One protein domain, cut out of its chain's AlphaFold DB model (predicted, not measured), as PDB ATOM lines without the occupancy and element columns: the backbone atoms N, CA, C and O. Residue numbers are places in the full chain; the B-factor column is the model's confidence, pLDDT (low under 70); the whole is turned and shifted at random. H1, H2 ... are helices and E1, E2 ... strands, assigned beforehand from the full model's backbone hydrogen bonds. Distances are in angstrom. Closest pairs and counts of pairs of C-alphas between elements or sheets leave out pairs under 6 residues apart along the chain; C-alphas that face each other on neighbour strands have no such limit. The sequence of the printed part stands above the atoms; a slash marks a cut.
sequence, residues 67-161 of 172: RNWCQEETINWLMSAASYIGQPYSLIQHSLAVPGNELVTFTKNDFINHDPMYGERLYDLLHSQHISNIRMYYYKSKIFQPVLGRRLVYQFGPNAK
ATOM      1  N   ARG A  67      21.654 -28.952  28.172       90.56
ATOM      2  CA  ARG A  67      22.463 -28.385  29.270       90.56
ATOM      3  C   ARG A  67      23.861 -29.002  29.448       90.56
ATOM      4  O   ARG A  67      24.689 -28.416  30.134       90.56
ATOM      5  N   ASN A  68      24.106 -30.188  28.897       89.94
ATOM      6  CA  ASN A  68      25.374 -30.902  29.012       89.94
ATOM      7  C   ASN A  68      26.243 -30.767  27.753       89.94
ATOM      8  O   ASN A  68      27.320 -31.361  27.724       89.94
ATOM      9  N   TRP A  69      25.787 -30.042  26.728       90.81
ATOM     10  CA  TRP A  69      26.560 -29.864  25.506       90.81
ATOM     11  C   TRP A  69      27.788 -28.997  25.758       90.81
ATOM     12  O   TRP A  69      27.697 -27.929  26.370       90.81
ATOM     13  N   CYS A  70      28.942 -29.433  25.260       89.75
ATOM     14  CA  CYS A  70      30.087 -28.543  25.113       89.75
ATOM     15  C   CYS A  70      29.884 -27.584  23.929       89.75
ATOM     16  O   CYS A  70      28.959 -27.733  23.129       89.75
ATOM     17  N   GLN A  71      30.747 -26.577  23.810       90.81
ATOM     18  CA  GLN A  71      30.640 -25.581  22.743       90.81
ATOM     19  C   GLN A  71      30.680 -26.230  21.351       90.81
ATOM     20  O   GLN A  71      29.902 -25.879  20.467       90.81
ATOM     21  N   GLU A  72      31.544 -27.226  21.167       87.44
ATOM     22  CA  GLU A  72      31.672 -27.980  19.919       87.44
ATOM     23  C   GLU A  72      30.396 -28.758  19.583       87.44
ATOM     24  O   GLU A  72      29.991 -28.842  18.427       87.44
ATOM     25  N   GLU A  73      29.743 -29.311  20.601       88.00
ATOM     26  CA  GLU A  73      28.463 -30.003  20.481       88.00
ATOM     27  C   GLU A  73      27.343 -29.033  20.068       88.00
ATOM     28  O   GLU A  73      26.587 -29.349  19.149       88.00
ATOM     29  N   THR A  74      27.302 -27.821  20.635       90.94
ATOM     30  CA  THR A  74      26.391 -26.757  20.178       90.94
ATOM     31  C   THR A  74      26.658 -26.358  18.726       90.94
ATOM     32  O   THR A  74      25.718 -26.201  17.950       90.94
ATOM     33  N   ILE A  75      27.926 -26.225  18.323       88.81
ATOM     34  CA  ILE A  75      28.304 -25.892  16.940       88.81
ATOM     35  C   ILE A  75      27.860 -26.999  15.977       88.81
ATOM     36  O   ILE A  75      27.278 -26.715  14.931       88.81
ATOM     37  N   ASN A  76      28.065 -28.263  16.343       86.94
ATOM     38  CA  ASN A  76      27.613 -29.408  15.551       86.94
ATOM     39  C   ASN A  76      26.086 -29.452  15.416       86.94
ATOM     40  O   ASN A  76      25.568 -29.724  14.325       86.94
ATOM     41  N   TRP A  77      25.358 -29.132  16.489       90.00
ATOM     42  CA  TRP A  77      23.912 -28.953  16.425       90.00
ATOM     43  C   TRP A  77      23.528 -27.802  15.485       90.00
ATOM     44  O   TRP A  77      22.709 -28.015  14.594       90.00
ATOM     45  N   LEU A  78      24.147 -26.622  15.606       89.81
ATOM     46  CA  LEU A  78      23.864 -25.466  14.745       89.81
ATOM     47  C   LEU A  78      24.127 -25.770  13.265       89.81
ATOM     48  O   LEU A  78      23.305 -25.431  12.420       89.81
ATOM     49  N   MET A  79      25.230 -26.451  12.943       85.44
ATOM     50  CA  MET A  79      25.523 -26.897  11.576       85.44
ATOM     51  C   MET A  79      24.437 -27.840  11.044       85.44
ATOM     52  O   MET A  79      24.004 -27.716   9.895       85.44
ATOM     53  N   SER A  80      23.959 -28.757  11.885       85.00
ATOM     54  CA  SER A  80      22.885 -29.690  11.528       85.00
ATOM     55  C   SER A  80      21.539 -28.976  11.358       85.00
ATOM     56  O   SER A  80      20.807 -29.253  10.409       85.00
ATOM     57  N   ALA A  81      21.225 -28.023  12.237       88.94
ATOM     58  CA  ALA A  81      20.019 -27.205  12.173       88.94
ATOM     59  C   ALA A  81      20.017 -26.300  10.930       88.94
ATOM     60  O   ALA A  81      19.011 -26.244  10.226       88.94
ATOM     61  N   ALA A  82      21.153 -25.676  10.598       87.25
ATOM     62  CA  ALA A  82      21.335 -24.911   9.363       87.25
ATOM     63  C   ALA A  82      21.002 -25.770   8.143       87.25
ATOM     64  O   ALA A  82      20.154 -25.412   7.324       87.25
ATOM     65  N   SER A  83      21.601 -26.965   8.084       84.69
ATOM     66  CA  SER A  83      21.355 -27.917   7.007       84.69
ATOM     67  C   SER A  83      19.892 -28.356   6.940       84.69
ATOM     68  O   SER A  83      19.378 -28.532   5.837       84.69
ATOM     69  N   TYR A  84      19.219 -28.542   8.079       84.50
ATOM     70  CA  TYR A  84      17.799 -28.897   8.123       84.50
ATOM     71  C   TYR A  84      16.905 -27.773   7.577       84.50
ATOM     72  O   TYR A  84      15.940 -28.042   6.865       84.50
ATOM     73  N   ILE A  85      17.253 -26.511   7.846       85.75
ATOM     74  CA  ILE A  85      16.561 -25.328   7.301       85.75
ATOM     75  C   ILE A  85      16.979 -25.056   5.835       85.75
ATOM     76  O   ILE A  85      16.400 -24.202   5.163       85.75
ATOM     77  N   GLY A  86      17.959 -25.798   5.306       81.81
ATOM     78  CA  GLY A  86      18.470 -25.639   3.944       81.81
ATOM     79  C   GLY A  86      19.372 -24.418   3.770       81.81
ATOM     80  O   GLY A  86      19.441 -23.865   2.677       81.81
ATOM     81  N   GLN A  87      20.032 -23.979   4.842       81.69
ATOM     82  CA  GLN A  87      20.935 -22.832   4.844       81.69
ATOM     83  C   GLN A  87      22.375 -23.266   5.141       81.69
ATOM     84  O   GLN A  87      22.592 -24.196   5.923       81.69
ATOM     85  N   PRO A  88      23.380 -22.603   4.548       78.00
ATOM     86  CA  PRO A  88      24.762 -22.794   4.954       78.00
ATOM     87  C   PRO A  88      24.982 -22.228   6.363       78.00
ATOM     88  O   PRO A  88      24.479 -21.162   6.715       78.00
ATOM     89  N   TYR A  89      25.785 -22.928   7.164       82.81
ATOM     90  CA  TYR A  89      26.119 -22.530   8.538       82.81
ATOM     91  C   TYR A  89      26.755 -21.133   8.620       82.81
ATOM     92  O   TYR A  89      26.579 -20.447   9.617       82.81
ATOM     93  N   SER A  90      27.432 -20.676   7.561       80.56
ATOM     94  CA  SER A  90      28.032 -19.336   7.486       80.56
ATOM     95  C   SER A  90      27.023 -18.189   7.591       80.56
ATOM     96  O   SER A  90      27.426 -17.070   7.898       80.56
ATOM     97  N   LEU A  91      25.735 -18.445   7.338       79.44
ATOM     98  CA  LEU A  91      24.673 -17.450   7.492       79.44
ATOM     99  C   LEU A  91      24.103 -17.393   8.910       79.44
ATOM    100  O   LEU A  91      23.393 -16.440   9.221       79.44
ATOM    101  N   ILE A  92      24.400 -18.387   9.752       84.88
ATOM    102  CA  ILE A  92      23.995 -18.388  11.156       84.88
ATOM    103  C   ILE A  92      25.060 -17.674  11.981       84.88
ATOM    104  O   ILE A  92      26.262 -17.905  11.830       84.88
ATOM    105  N   GLN A  93      24.613 -16.817  12.893       84.06
ATOM    106  CA  GLN A  93      25.517 -16.076  13.763       84.06
ATOM    107  C   GLN A  93      26.202 -16.989  14.790       84.06
ATOM    108  O   GLN A  93      25.565 -17.723  15.547       84.06
ATOM    109  N   HIS A  94      27.529 -16.889  14.868       80.06
ATOM    110  CA  HIS A  94      28.364 -17.643  15.812       80.06
ATOM    111  C   HIS A  94      28.215 -17.164  17.262       80.06
ATOM    112  O   HIS A  94      28.712 -17.814  18.175       80.06
ATOM    113  N   SER A  95      27.476 -16.080  17.506       85.88
ATOM    114  CA  SER A  95      27.104 -15.650  18.858       85.88
ATOM    115  C   SER A  95      26.218 -16.670  19.592       85.88
ATOM    116  O   SER A  95      26.194 -16.677  20.816       85.88
ATOM    117  N   LEU A  96      25.565 -17.583  18.861       88.25
ATOM    118  CA  LEU A  96      24.835 -18.729  19.416       88.25
ATOM    119  C   LEU A  96      25.727 -19.958  19.679       88.25
ATOM    120  O   LEU A  96      25.258 -20.944  20.246       88.25
ATOM    121  N   ALA A  97      27.002 -19.933  19.274       90.62
ATOM    122  CA  ALA A  97      27.957 -21.023  19.482       90.62
ATOM    123  C   ALA A  97      28.514 -21.014  20.916       90.62
ATOM    124  O   ALA A  97      29.725 -20.932  21.130       90.62
ATOM    125  N   VAL A  98      27.615 -21.083  21.895       92.56
ATOM    126  CA  VAL A  98      27.908 -21.114  23.332       92.56
ATOM    127  C   VAL A  98      27.724 -22.525  23.898       92.56
ATOM    128  O   VAL A  98      27.038 -23.354  23.291       92.56
ATOM    129  N   PRO A  99      28.321 -22.853  25.054       93.38
ATOM    130  CA  PRO A  99      28.082 -24.130  25.713       93.38
ATOM    131  C   PRO A  99      26.595 -24.313  26.066       93.38
ATOM    132  O   PRO A  99      25.870 -23.356  26.339       93.38
ATOM    133  N   GLY A 100      26.116 -25.554  26.082       90.50
ATOM    134  CA  GLY A 100      24.685 -25.843  26.182       90.50
ATOM    135  C   GLY A 100      24.022 -25.433  27.504       90.50
ATOM    136  O   GLY A 100      22.820 -25.169  27.545       90.50
ATOM    137  N   ASN A 101      24.792 -25.339  28.591       91.94
ATOM    138  CA  ASN A 101      24.322 -24.801  29.872       91.94
ATOM    139  C   ASN A 101      24.008 -23.300  29.810       91.94
ATOM    140  O   ASN A 101      23.185 -22.838  30.592       91.94
ATOM    141  N   GLU A 102      24.653 -22.559  28.912       93.50
ATOM    142  CA  GLU A 102      24.338 -21.162  28.617       93.50
ATOM    143  C   GLU A 102      23.216 -21.085  27.579       93.50
ATOM    144  O   GLU A 102      22.226 -20.392  27.797       93.50
ATOM    145  N   LEU A 103      23.296 -21.897  26.520       91.62
ATOM    146  CA  LEU A 103      22.302 -21.938  25.443       91.62
ATOM    147  C   LEU A 103      20.871 -22.174  25.952       91.62
ATOM    148  O   LEU A 103      19.929 -21.565  25.460       91.62
ATOM    149  N   VAL A 104      20.697 -23.042  26.955       91.69
ATOM    150  CA  VAL A 104      19.374 -23.348  27.531       91.69
ATOM    151  C   VAL A 104      18.769 -22.179  28.319       91.69
ATOM    152  O   VAL A 104      17.581 -22.198  28.630       91.69
ATOM    153  N   THR A 105      19.573 -21.175  28.683       93.38
ATOM    154  CA  THR A 105      19.094 -19.976  29.389       93.38
ATOM    155  C   THR A 105      18.531 -18.926  28.440       93.38
ATOM    156  O   THR A 105      17.775 -18.061  28.878       93.38
ATOM    157  N   PHE A 106      18.866 -19.011  27.150       93.19
ATOM    158  CA  PHE A 106      18.420 -18.054  26.149       93.19
ATOM    159  C   PHE A 106      16.920 -18.191  25.914       93.19
ATOM    160  O   PHE A 106      16.385 -19.271  25.658       93.19
ATOM    161  N   THR A 107      16.235 -17.057  25.959       94.00
ATOM    162  CA  THR A 107      14.836 -16.961  25.568       94.00
ATOM    163  C   THR A 107      14.712 -16.940  24.048       94.00
ATOM    164  O   THR A 107      15.665 -16.654  23.321       94.00
ATOM    165  N   LYS A 108      13.497 -17.165  23.536       94.00
ATOM    166  CA  LYS A 108      13.206 -17.011  22.103       94.00
ATOM    167  C   LYS A 108      13.638 -15.640  21.566       94.00
ATOM    168  O   LYS A 108      14.132 -15.548  20.447       94.00
ATOM    169  N   ASN A 109      13.489 -14.588  22.372       94.31
ATOM    170  CA  ASN A 109      13.884 -13.241  21.978       94.31
ATOM    171  C   ASN A 109      15.407 -13.080  21.910       94.31
ATOM    172  O   ASN A 109      15.890 -12.372  21.037       94.31
ATOM    173  N   ASP A 110      16.163 -13.759  22.773       94.56
ATOM    174  CA  ASP A 110      17.628 -13.742  22.707       94.56
ATOM    175  C   ASP A 110      18.107 -14.387  21.409       94.56
ATOM    176  O   ASP A 110      18.906 -13.795  20.690       94.56
ATOM    177  N   PHE A 111      17.530 -15.528  21.027       93.38
ATOM    178  CA  PHE A 111      17.815 -16.140  19.729       93.38
ATOM    179  C   PHE A 111      17.516 -15.199  18.555       93.38
ATOM    180  O   PHE A 111      18.335 -15.102  17.645       93.38
ATOM    181  N   ILE A 112      16.383 -14.487  18.575       93.31
ATOM    182  CA  ILE A 112      16.024 -13.504  17.535       93.31
ATOM    183  C   ILE A 112      16.975 -12.298  17.548       93.31
ATOM    184  O   ILE A 112      17.352 -11.804  16.493       93.31
ATOM    185  N   ASN A 113      17.390 -11.825  18.723       93.31
ATOM    186  CA  ASN A 113      18.350 -10.728  18.844       93.31
ATOM    187  C   ASN A 113      19.725 -11.121  18.284       93.31
ATOM    188  O   ASN A 113      20.392 -10.301  17.656       93.31
ATOM    189  N   HIS A 114      20.143 -12.367  18.517       89.12
ATOM    190  CA  HIS A 114      21.386 -12.916  17.989       89.12
ATOM    191  C   HIS A 114      21.314 -13.157  16.482       89.12
ATOM    192  O   HIS A 114      22.275 -12.862  15.774       89.12
ATOM    193  N   ASP A 115      20.190 -13.673  15.993       89.12
ATOM    194  CA  ASP A 115      19.953 -13.944  14.582       89.12
ATOM    195  C   ASP A 115      18.499 -13.596  14.210       89.12
ATOM    196  O   ASP A 115      17.595 -14.422  14.369       89.12
ATOM    197  N   PRO A 116      18.243 -12.385  13.682       89.50
ATOM    198  CA  PRO A 116      16.888 -11.969  13.319       89.50
ATOM    199  C   PRO A 116      16.258 -12.804  12.200       89.50
ATOM    200  O   PRO A 116      15.039 -12.811  12.051       89.50
ATOM    201  N   MET A 117      17.076 -13.490  11.395       87.88
ATOM    202  CA  MET A 117      16.616 -14.248  10.230       87.88
ATOM    203  C   MET A 117      16.234 -15.679  10.605       87.88
ATOM    204  O   MET A 117      15.230 -16.204  10.113       87.88
ATOM    205  N   TYR A 118      17.025 -16.321  11.466       89.94
ATOM    206  CA  TYR A 118      16.884 -17.744  11.778       89.94
ATOM    207  C   TYR A 118      16.677 -18.045  13.260       89.94
ATOM    208  O   TYR A 118      16.288 -19.166  13.585       89.94
ATOM    209  N   GLY A 119      16.865 -17.074  14.151       89.88
ATOM    210  CA  GLY A 119      16.800 -17.244  15.601       89.88
ATOM    211  C   GLY A 119      15.503 -17.878  16.089       89.88
ATOM    212  O   GLY A 119      15.538 -18.845  16.846       89.88
ATOM    213  N   GLU A 120      14.352 -17.420  15.589       92.00
ATOM    214  CA  GLU A 120      13.055 -18.029  15.913       92.00
ATOM    215  C   GLU A 120      13.004 -19.517  15.526       92.00
ATOM    216  O   GLU A 120      12.640 -20.359  16.347       92.00
ATOM    217  N   ARG A 121      13.434 -19.862  14.306       90.62
ATOM    218  CA  ARG A 121      13.437 -21.252  13.823       90.62
ATOM    219  C   ARG A 121      14.417 -22.118  14.607       90.62
ATOM    220  O   ARG A 121      14.110 -23.270  14.891       90.62
ATOM    221  N   LEU A 122      15.585 -21.579  14.950       91.31
ATOM    222  CA  LEU A 122      16.597 -22.274  15.746       91.31
ATOM    223  C   LEU A 122      16.095 -22.557  17.161       91.31
ATOM    224  O   LEU A 122      16.264 -23.675  17.643       91.31
ATOM    225  N   TYR A 123      15.425 -21.591  17.791       92.44
ATOM    226  CA  TYR A 123      14.808 -21.779  19.102       92.44
ATOM    227  C   TYR A 123      13.732 -22.868  19.066       92.44
ATOM    228  O   TYR A 123      13.738 -23.772  19.907       92.44
ATOM    229  N   ASP A 124      12.840 -22.818  18.072       91.19
ATOM    230  CA  ASP A 124      11.776 -23.808  17.913       91.19
ATOM    231  C   ASP A 124      12.363 -25.205  17.611       91.19
ATOM    232  O   ASP A 124      11.887 -26.205  18.144       91.19
ATOM    233  N   LEU A 125      13.442 -25.309  16.825       89.00
ATOM    234  CA  LEU A 125      14.144 -26.577  16.569       89.00
ATOM    235  C   LEU A 125      14.846 -27.139  17.807       89.00
ATOM    236  O   LEU A 125      14.844 -28.354  17.996       89.00
ATOM    237  N   LEU A 126      15.440 -26.280  18.637       88.81
ATOM    238  CA  LEU A 126      16.119 -26.688  19.866       88.81
ATOM    239  C   LEU A 126      15.131 -27.245  20.901       88.81
ATOM    240  O   LEU A 126      15.436 -28.213  21.590       88.81
ATOM    241  N   HIS A 127      13.945 -26.643  21.006       86.19
ATOM    242  CA  HIS A 127      12.951 -26.995  22.028       86.19
ATOM    243  C   HIS A 127      11.873 -27.966  21.543       86.19
ATOM    244  O   HIS A 127      11.106 -28.500  22.346       86.19
ATOM    245  N   SER A 128      11.801 -28.221  20.242       79.56
ATOM    246  CA  SER A 128      10.906 -29.229  19.688       79.56
ATOM    247  C   SER A 128      11.536 -30.620  19.721       79.56
ATOM    248  O   SER A 128      12.752 -30.802  19.712       79.56
ATOM    249  N   GLN A 129      10.693 -31.651  19.666       63.00
ATOM    250  CA  GLN A 129      11.129 -33.050  19.549       63.00
ATOM    251  C   GLN A 129      11.854 -33.354  18.214       63.00
ATOM    252  O   GLN A 129      12.206 -34.500  17.940       63.00
ATOM    253  N   HIS A 130      12.094 -32.351  17.360       64.00
ATOM    254  CA  HIS A 130      12.723 -32.514  16.051       64.00
ATOM    255  C   HIS A 130      14.245 -32.706  16.107       64.00
ATOM    256  O   HIS A 130      14.822 -33.058  15.078       64.00
ATOM    257  N   ILE A 131      14.894 -32.585  17.273       67.94
ATOM    258  CA  ILE A 131      16.329 -32.886  17.457       67.94
ATOM    259  C   ILE A 131      16.714 -34.259  16.874       67.94
ATOM    260  O   ILE A 131      17.710 -34.377  16.157       67.94
ATOM    261  N   SER A 132      15.890 -35.285  17.106       66.00
ATOM    262  CA  SER A 132      16.120 -36.640  16.588       66.00
ATOM    263  C   SER A 132      16.101 -36.690  15.056       66.00
ATOM    264  O   SER A 132      16.892 -37.400  14.439       66.00
ATOM    265  N   ASN A 133      15.224 -35.899  14.431       66.69
ATOM    266  CA  ASN A 133      15.130 -35.812  12.978       66.69
ATOM    267  C   ASN A 133      16.337 -35.069  12.401       66.69
ATOM    268  O   ASN A 133      16.924 -35.541  11.432       66.69
ATOM    269  N   ILE A 134      16.763 -33.966  13.022       72.44
ATOM    270  CA  ILE A 134      17.933 -33.178  12.599       72.44
ATOM    271  C   ILE A 134      19.191 -34.061  12.513       72.44
ATOM    272  O   ILE A 134      19.906 -34.005  11.508       72.44
ATOM    273  N   ARG A 135      19.414 -34.942  13.503       66.44
ATOM    274  CA  ARG A 135      20.496 -35.947  13.480       66.44
ATOM    275  C   ARG A 135      20.441 -36.804  12.210       66.44
ATOM    276  O   ARG A 135      21.446 -36.964  11.518       66.44
ATOM    277  N   MET A 136      19.259 -37.321  11.875       61.06
ATOM    278  CA  MET A 136      19.054 -38.171  10.699       61.06
ATOM    279  C   MET A 136      19.365 -37.437   9.386       61.06
ATOM    280  O   MET A 136      19.932 -38.035   8.470       61.06
ATOM    281  N   TYR A 137      19.043 -36.143   9.288       63.78
ATOM    282  CA  TYR A 137      19.372 -35.338   8.107       63.78
ATOM    283  C   TYR A 137      20.876 -35.134   7.950       63.78
ATOM    284  O   TYR A 137      21.388 -35.345   6.850       63.78
ATOM    285  N   TYR A 138      21.592 -34.785   9.020       64.50
ATOM    286  CA  TYR A 138      23.036 -34.534   8.980       64.50
ATOM    287  C   TYR A 138      23.833 -35.752   8.478       64.50
ATOM    288  O   TYR A 138      24.592 -35.648   7.513       64.50
ATOM    289  N   TYR A 139      23.589 -36.943   9.033       60.88
ATOM    290  CA  TYR A 139      24.292 -38.150   8.582       60.88
ATOM    291  C   TYR A 139      23.900 -38.599   7.180       60.88
ATOM    292  O   TYR A 139      24.755 -38.989   6.382       60.88
ATOM    293  N   LYS A 140      22.601 -38.552   6.860       61.62
ATOM    294  CA  LYS A 140      22.110 -38.975   5.545       61.62
ATOM    295  C   LYS A 140      22.648 -38.071   4.439       61.62
ATOM    296  O   LYS A 140      22.902 -38.538   3.329       61.62
ATOM    297  N   SER A 141      22.818 -36.787   4.740       61.78
ATOM    298  CA  SER A 141      23.242 -35.798   3.761       61.78
ATOM    299  C   SER A 141      24.748 -35.805   3.505       61.78
ATOM    300  O   SER A 141      25.124 -35.354   2.434       61.78
ATOM    301  N   LYS A 142      25.609 -36.384   4.364       66.25
ATOM    302  CA  LYS A 142      27.079 -36.454   4.152       66.25
ATOM    303  C   LYS A 142      27.689 -35.106   3.725       66.25
ATOM    304  O   LYS A 142      28.522 -35.062   2.822       66.25
ATOM    305  N   ILE A 143      27.221 -34.003   4.312       64.56
ATOM    306  CA  ILE A 143      27.660 -32.644   3.947       64.56
ATOM    307  C   ILE A 143      29.026 -32.335   4.558       64.56
ATOM    308  O   ILE A 143      29.882 -31.769   3.888       64.56
ATOM    309  N   PHE A 144      29.269 -32.781   5.786       65.31
ATOM    310  CA  PHE A 144      30.569 -32.700   6.437       65.31
ATOM    311  C   PHE A 144      31.032 -34.098   6.810       65.31
ATOM    312  O   PHE A 144      30.244 -34.922   7.272       65.31
ATOM    313  N   GLN A 145      32.308 -34.371   6.584       59.97
ATOM    314  CA  GLN A 145      32.964 -35.591   7.017       59.97
ATOM    315  C   GLN A 145      34.066 -35.223   8.012       59.97
ATOM    316  O   GLN A 145      34.789 -34.249   7.784       59.97
ATOM    317  N   PRO A 146      34.201 -35.964   9.119       58.69
ATOM    318  CA  PRO A 146      35.310 -35.758  10.036       58.69
ATOM    319  C   PRO A 146      36.635 -36.060   9.325       58.69
ATOM    320  O   PRO A 146      36.740 -37.042   8.586       58.69
ATOM    321  N   VAL A 147      37.654 -35.227   9.546       60.66
ATOM    322  CA  VAL A 147      39.020 -35.544   9.119       60.66
ATOM    323  C   VAL A 147      39.654 -36.443  10.171       60.66
ATOM    324  O   VAL A 147      39.797 -36.068  11.336       60.66
ATOM    325  N   LEU A 148      40.038 -37.646   9.749       56.12
ATOM    326  CA  LEU A 148      40.657 -38.643  10.617       56.12
ATOM    327  C   LEU A 148      41.868 -38.052  11.360       56.12
ATOM    328  O   LEU A 148      42.757 -37.449  10.760       56.12
ATOM    329  N   GLY A 149      41.881 -38.223  12.684       60.56
ATOM    330  CA  GLY A 149      42.978 -37.795  13.557       60.56
ATOM    331  C   GLY A 149      43.021 -36.301  13.899       60.56
ATOM    332  O   GLY A 149      43.931 -35.887  14.615       60.56
ATOM    333  N   ARG A 150      42.069 -35.475  13.435       54.88
ATOM    334  CA  ARG A 150      42.027 -34.036  13.754       54.88
ATOM    335  C   ARG A 150      40.661 -33.620  14.294       54.88
ATOM    336  O   ARG A 150      39.656 -33.644  13.590       54.88
ATOM    337  N   ARG A 151      40.626 -33.193  15.557       53.50
ATOM    338  CA  ARG A 151      39.412 -32.674  16.204       53.50
ATOM    339  C   ARG A 151      39.076 -31.287  15.645       53.50
ATOM    340  O   ARG A 151      39.977 -30.481  15.450       53.50
ATOM    341  N   LEU A 152      37.787 -31.025  15.405       56.03
ATOM    342  CA  LEU A 152      37.260 -29.779  14.814       56.03
ATOM    343  C   LEU A 152      37.707 -29.482  13.373       56.03
ATOM    344  O   LEU A 152      37.444 -28.397  12.861       56.03
ATOM    345  N   VAL A 153      38.327 -30.448  12.691       61.00
ATOM    346  CA  VAL A 153      38.635 -30.336  11.266       61.00
ATOM    347  C   VAL A 153      37.631 -31.184  10.498       61.00
ATOM    348  O   VAL A 153      37.625 -32.411  10.589       61.00
ATOM    349  N   TYR A 154      36.772 -30.510   9.741       63.28
ATOM    350  CA  TYR A 154      35.778 -31.140   8.883       63.28
ATOM    351  C   TYR A 154      36.162 -30.918   7.425       63.28
ATOM    352  O   TYR A 154      36.545 -29.815   7.037       63.28
ATOM    353  N   GLN A 155      36.040 -31.967   6.616       64.69
ATOM    354  CA  GLN A 155      36.099 -31.859   5.166       64.69
ATOM    355  C   GLN A 155      34.681 -31.820   4.605       64.69
ATOM    356  O   GLN A 155      33.763 -32.454   5.132       64.69
ATOM    357  N   PHE A 156      34.494 -31.086   3.516       64.75
ATOM    358  CA  PHE A 156      33.239 -31.114   2.783       64.75
ATOM    359  C   PHE A 156      33.044 -32.498   2.161       64.75
ATOM    360  O   PHE A 156      33.912 -33.009   1.454       64.75
ATOM    361  N   GLY A 157      31.909 -33.127   2.453       66.50
ATOM    362  CA  GLY A 157      31.535 -34.391   1.840       66.50
ATOM    363  C   GLY A 157      30.942 -34.200   0.437       66.50
ATOM    364  O   GLY A 157      30.676 -33.076   0.007       66.50
ATOM    365  N   PRO A 158      30.679 -35.297  -0.296       66.19
ATOM    366  CA  PRO A 158      30.301 -35.270  -1.719       66.19
ATOM    367  C   PRO A 158      28.991 -34.522  -2.025       66.19
ATOM    368  O   PRO A 158      28.687 -34.231  -3.180       66.19
ATOM    369  N   ASN A 159      28.211 -34.209  -0.993       64.06
ATOM    370  CA  ASN A 159      26.921 -33.541  -1.092       64.06
ATOM    371  C   ASN A 159      26.947 -32.088  -0.593       64.06
ATOM    372  O   ASN A 159      25.894 -31.453  -0.541       64.06
ATOM    373  N   ALA A 160      28.116 -31.545  -0.245       62.31
ATOM    374  CA  ALA A 160      28.289 -30.154   0.162       62.31
ATOM    375  C   ALA A 160      28.157 -29.182  -1.025       62.31
ATOM    376  O   ALA A 160      29.101 -28.507  -1.429       62.31
ATOM    377  N   LYS A 161      26.972 -29.109  -1.632       61.50
ATOM    378  CA  LYS A 161      26.676 -28.169  -2.719       61.50
ATOM    379  C   LYS A 161      26.232 -26.826  -2.136       61.50
ATOM    380  O   LYS A 161      25.403 -26.805  -1.234       61.50
TER     381      LYS A 161
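What this domain is: This is residues 67 to 161 of the 172 residues of an uncharacterized protein of Frieseomelitta varia (UniProt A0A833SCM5). One long helix, H1, stands in the middle, and the rest of the chain is arranged round it: H3 and H4 pack on each other towards one end of the longest axis, the small hairpin of E1 and E2 makes the other end, and H5 crosses H1 between these two ends. The short H2 lies near the first turns of H1, and a long stretch with no named element, residues 86 to 99, leads from the far end of H1 back to H2. The printed part has 95 residues with five named helices followed by two named strands, in the order H1, H2, H3, H4, H5, E1, E2; the class is mostly helix, and the one sheet, E1 - E2, is antiparallel. The whole is compact, with a radius of gyration of the C-alphas of 13.1 A, and the C-alphas span 37 by 25 by 23 A along their three main axes.

Where its parts are: The sheet has two strands, E1, residues 144 to 146, 6.7 A from first to last C-alpha, and E2, residues 154 to 156, 6.6 A. E2 ends with C-alpha 156 at (33.239, -31.114, 2.783). Before them in the chain comes H5, residues 131 to 141, 15.6 A long. The longest helix is H1, residues 71 to 85, which measures 20.9 A from C-alpha 71 at (30.640, -25.581, 22.743) to C-alpha 85 at (16.561, -25.328, 7.301). H2 holds residues 100 to 103, 4.6 A, H3 residues 108 to 114, 10.0 A, and H4 residues 119 to 127, 12.3 A.

How they stand to each other: E1 and E2 form a hairpin of antiparallel neighbour strands, with 140 degrees between their directions. The C-alphas of Gln 145 and Gln 155 face each other at 5.2 A, and N 145 and O 155 are within hydrogen-bond range at 2.8 A, as are N 155 and O 145 at 2.9 A. Both strands are apart from H1. A tight link of 2 residues joins H5 to E1. H5 touches H1, which takes part with residues 80 to 84 alone; the closest C-alphas are those of Ser 80 and Tyr 138, 5.5 A apart, and the lines are about perpendicular at 75 degrees. H1 and H4 are close but not clearly touching, nearest at the C-alphas of Ala 81 and Leu 122, 7.0 A, and their lines at 70.1 degrees are only just about perpendicular. H1 and H2 are also close but not clearly touching, nearest at the C-alphas of Thr 74 and Gly 100, 6.3 A. H3 touches H4, with the C-alphas of Ile 112 and Gly 119 closest at 4.3 A, and the two run opposite ways at a steep tilt of 47 degrees. H3 is apart from H1 and from H2. In H1, H3, H4 and H5 every O i to N i+4 pair is within hydrogen-bond range; H2 is too short for such a pair.

The domain as a whole: The two C-alphas farthest apart, those of Asn 109 and Gly 149, are 39.0 A from each other. The printed part has no cut from residue 67 to residue 161. The link from H1 to H2, 14 residues, is long, and the link from E1 to E2, 7 residues, is short but not tight; the other links are tight. The mean pLDDT of the printed part is 79.7. Residues 129 to 133 and 135 to 161 are under 70, and the means of H5, E1 and E2 are 65, 61 and 64.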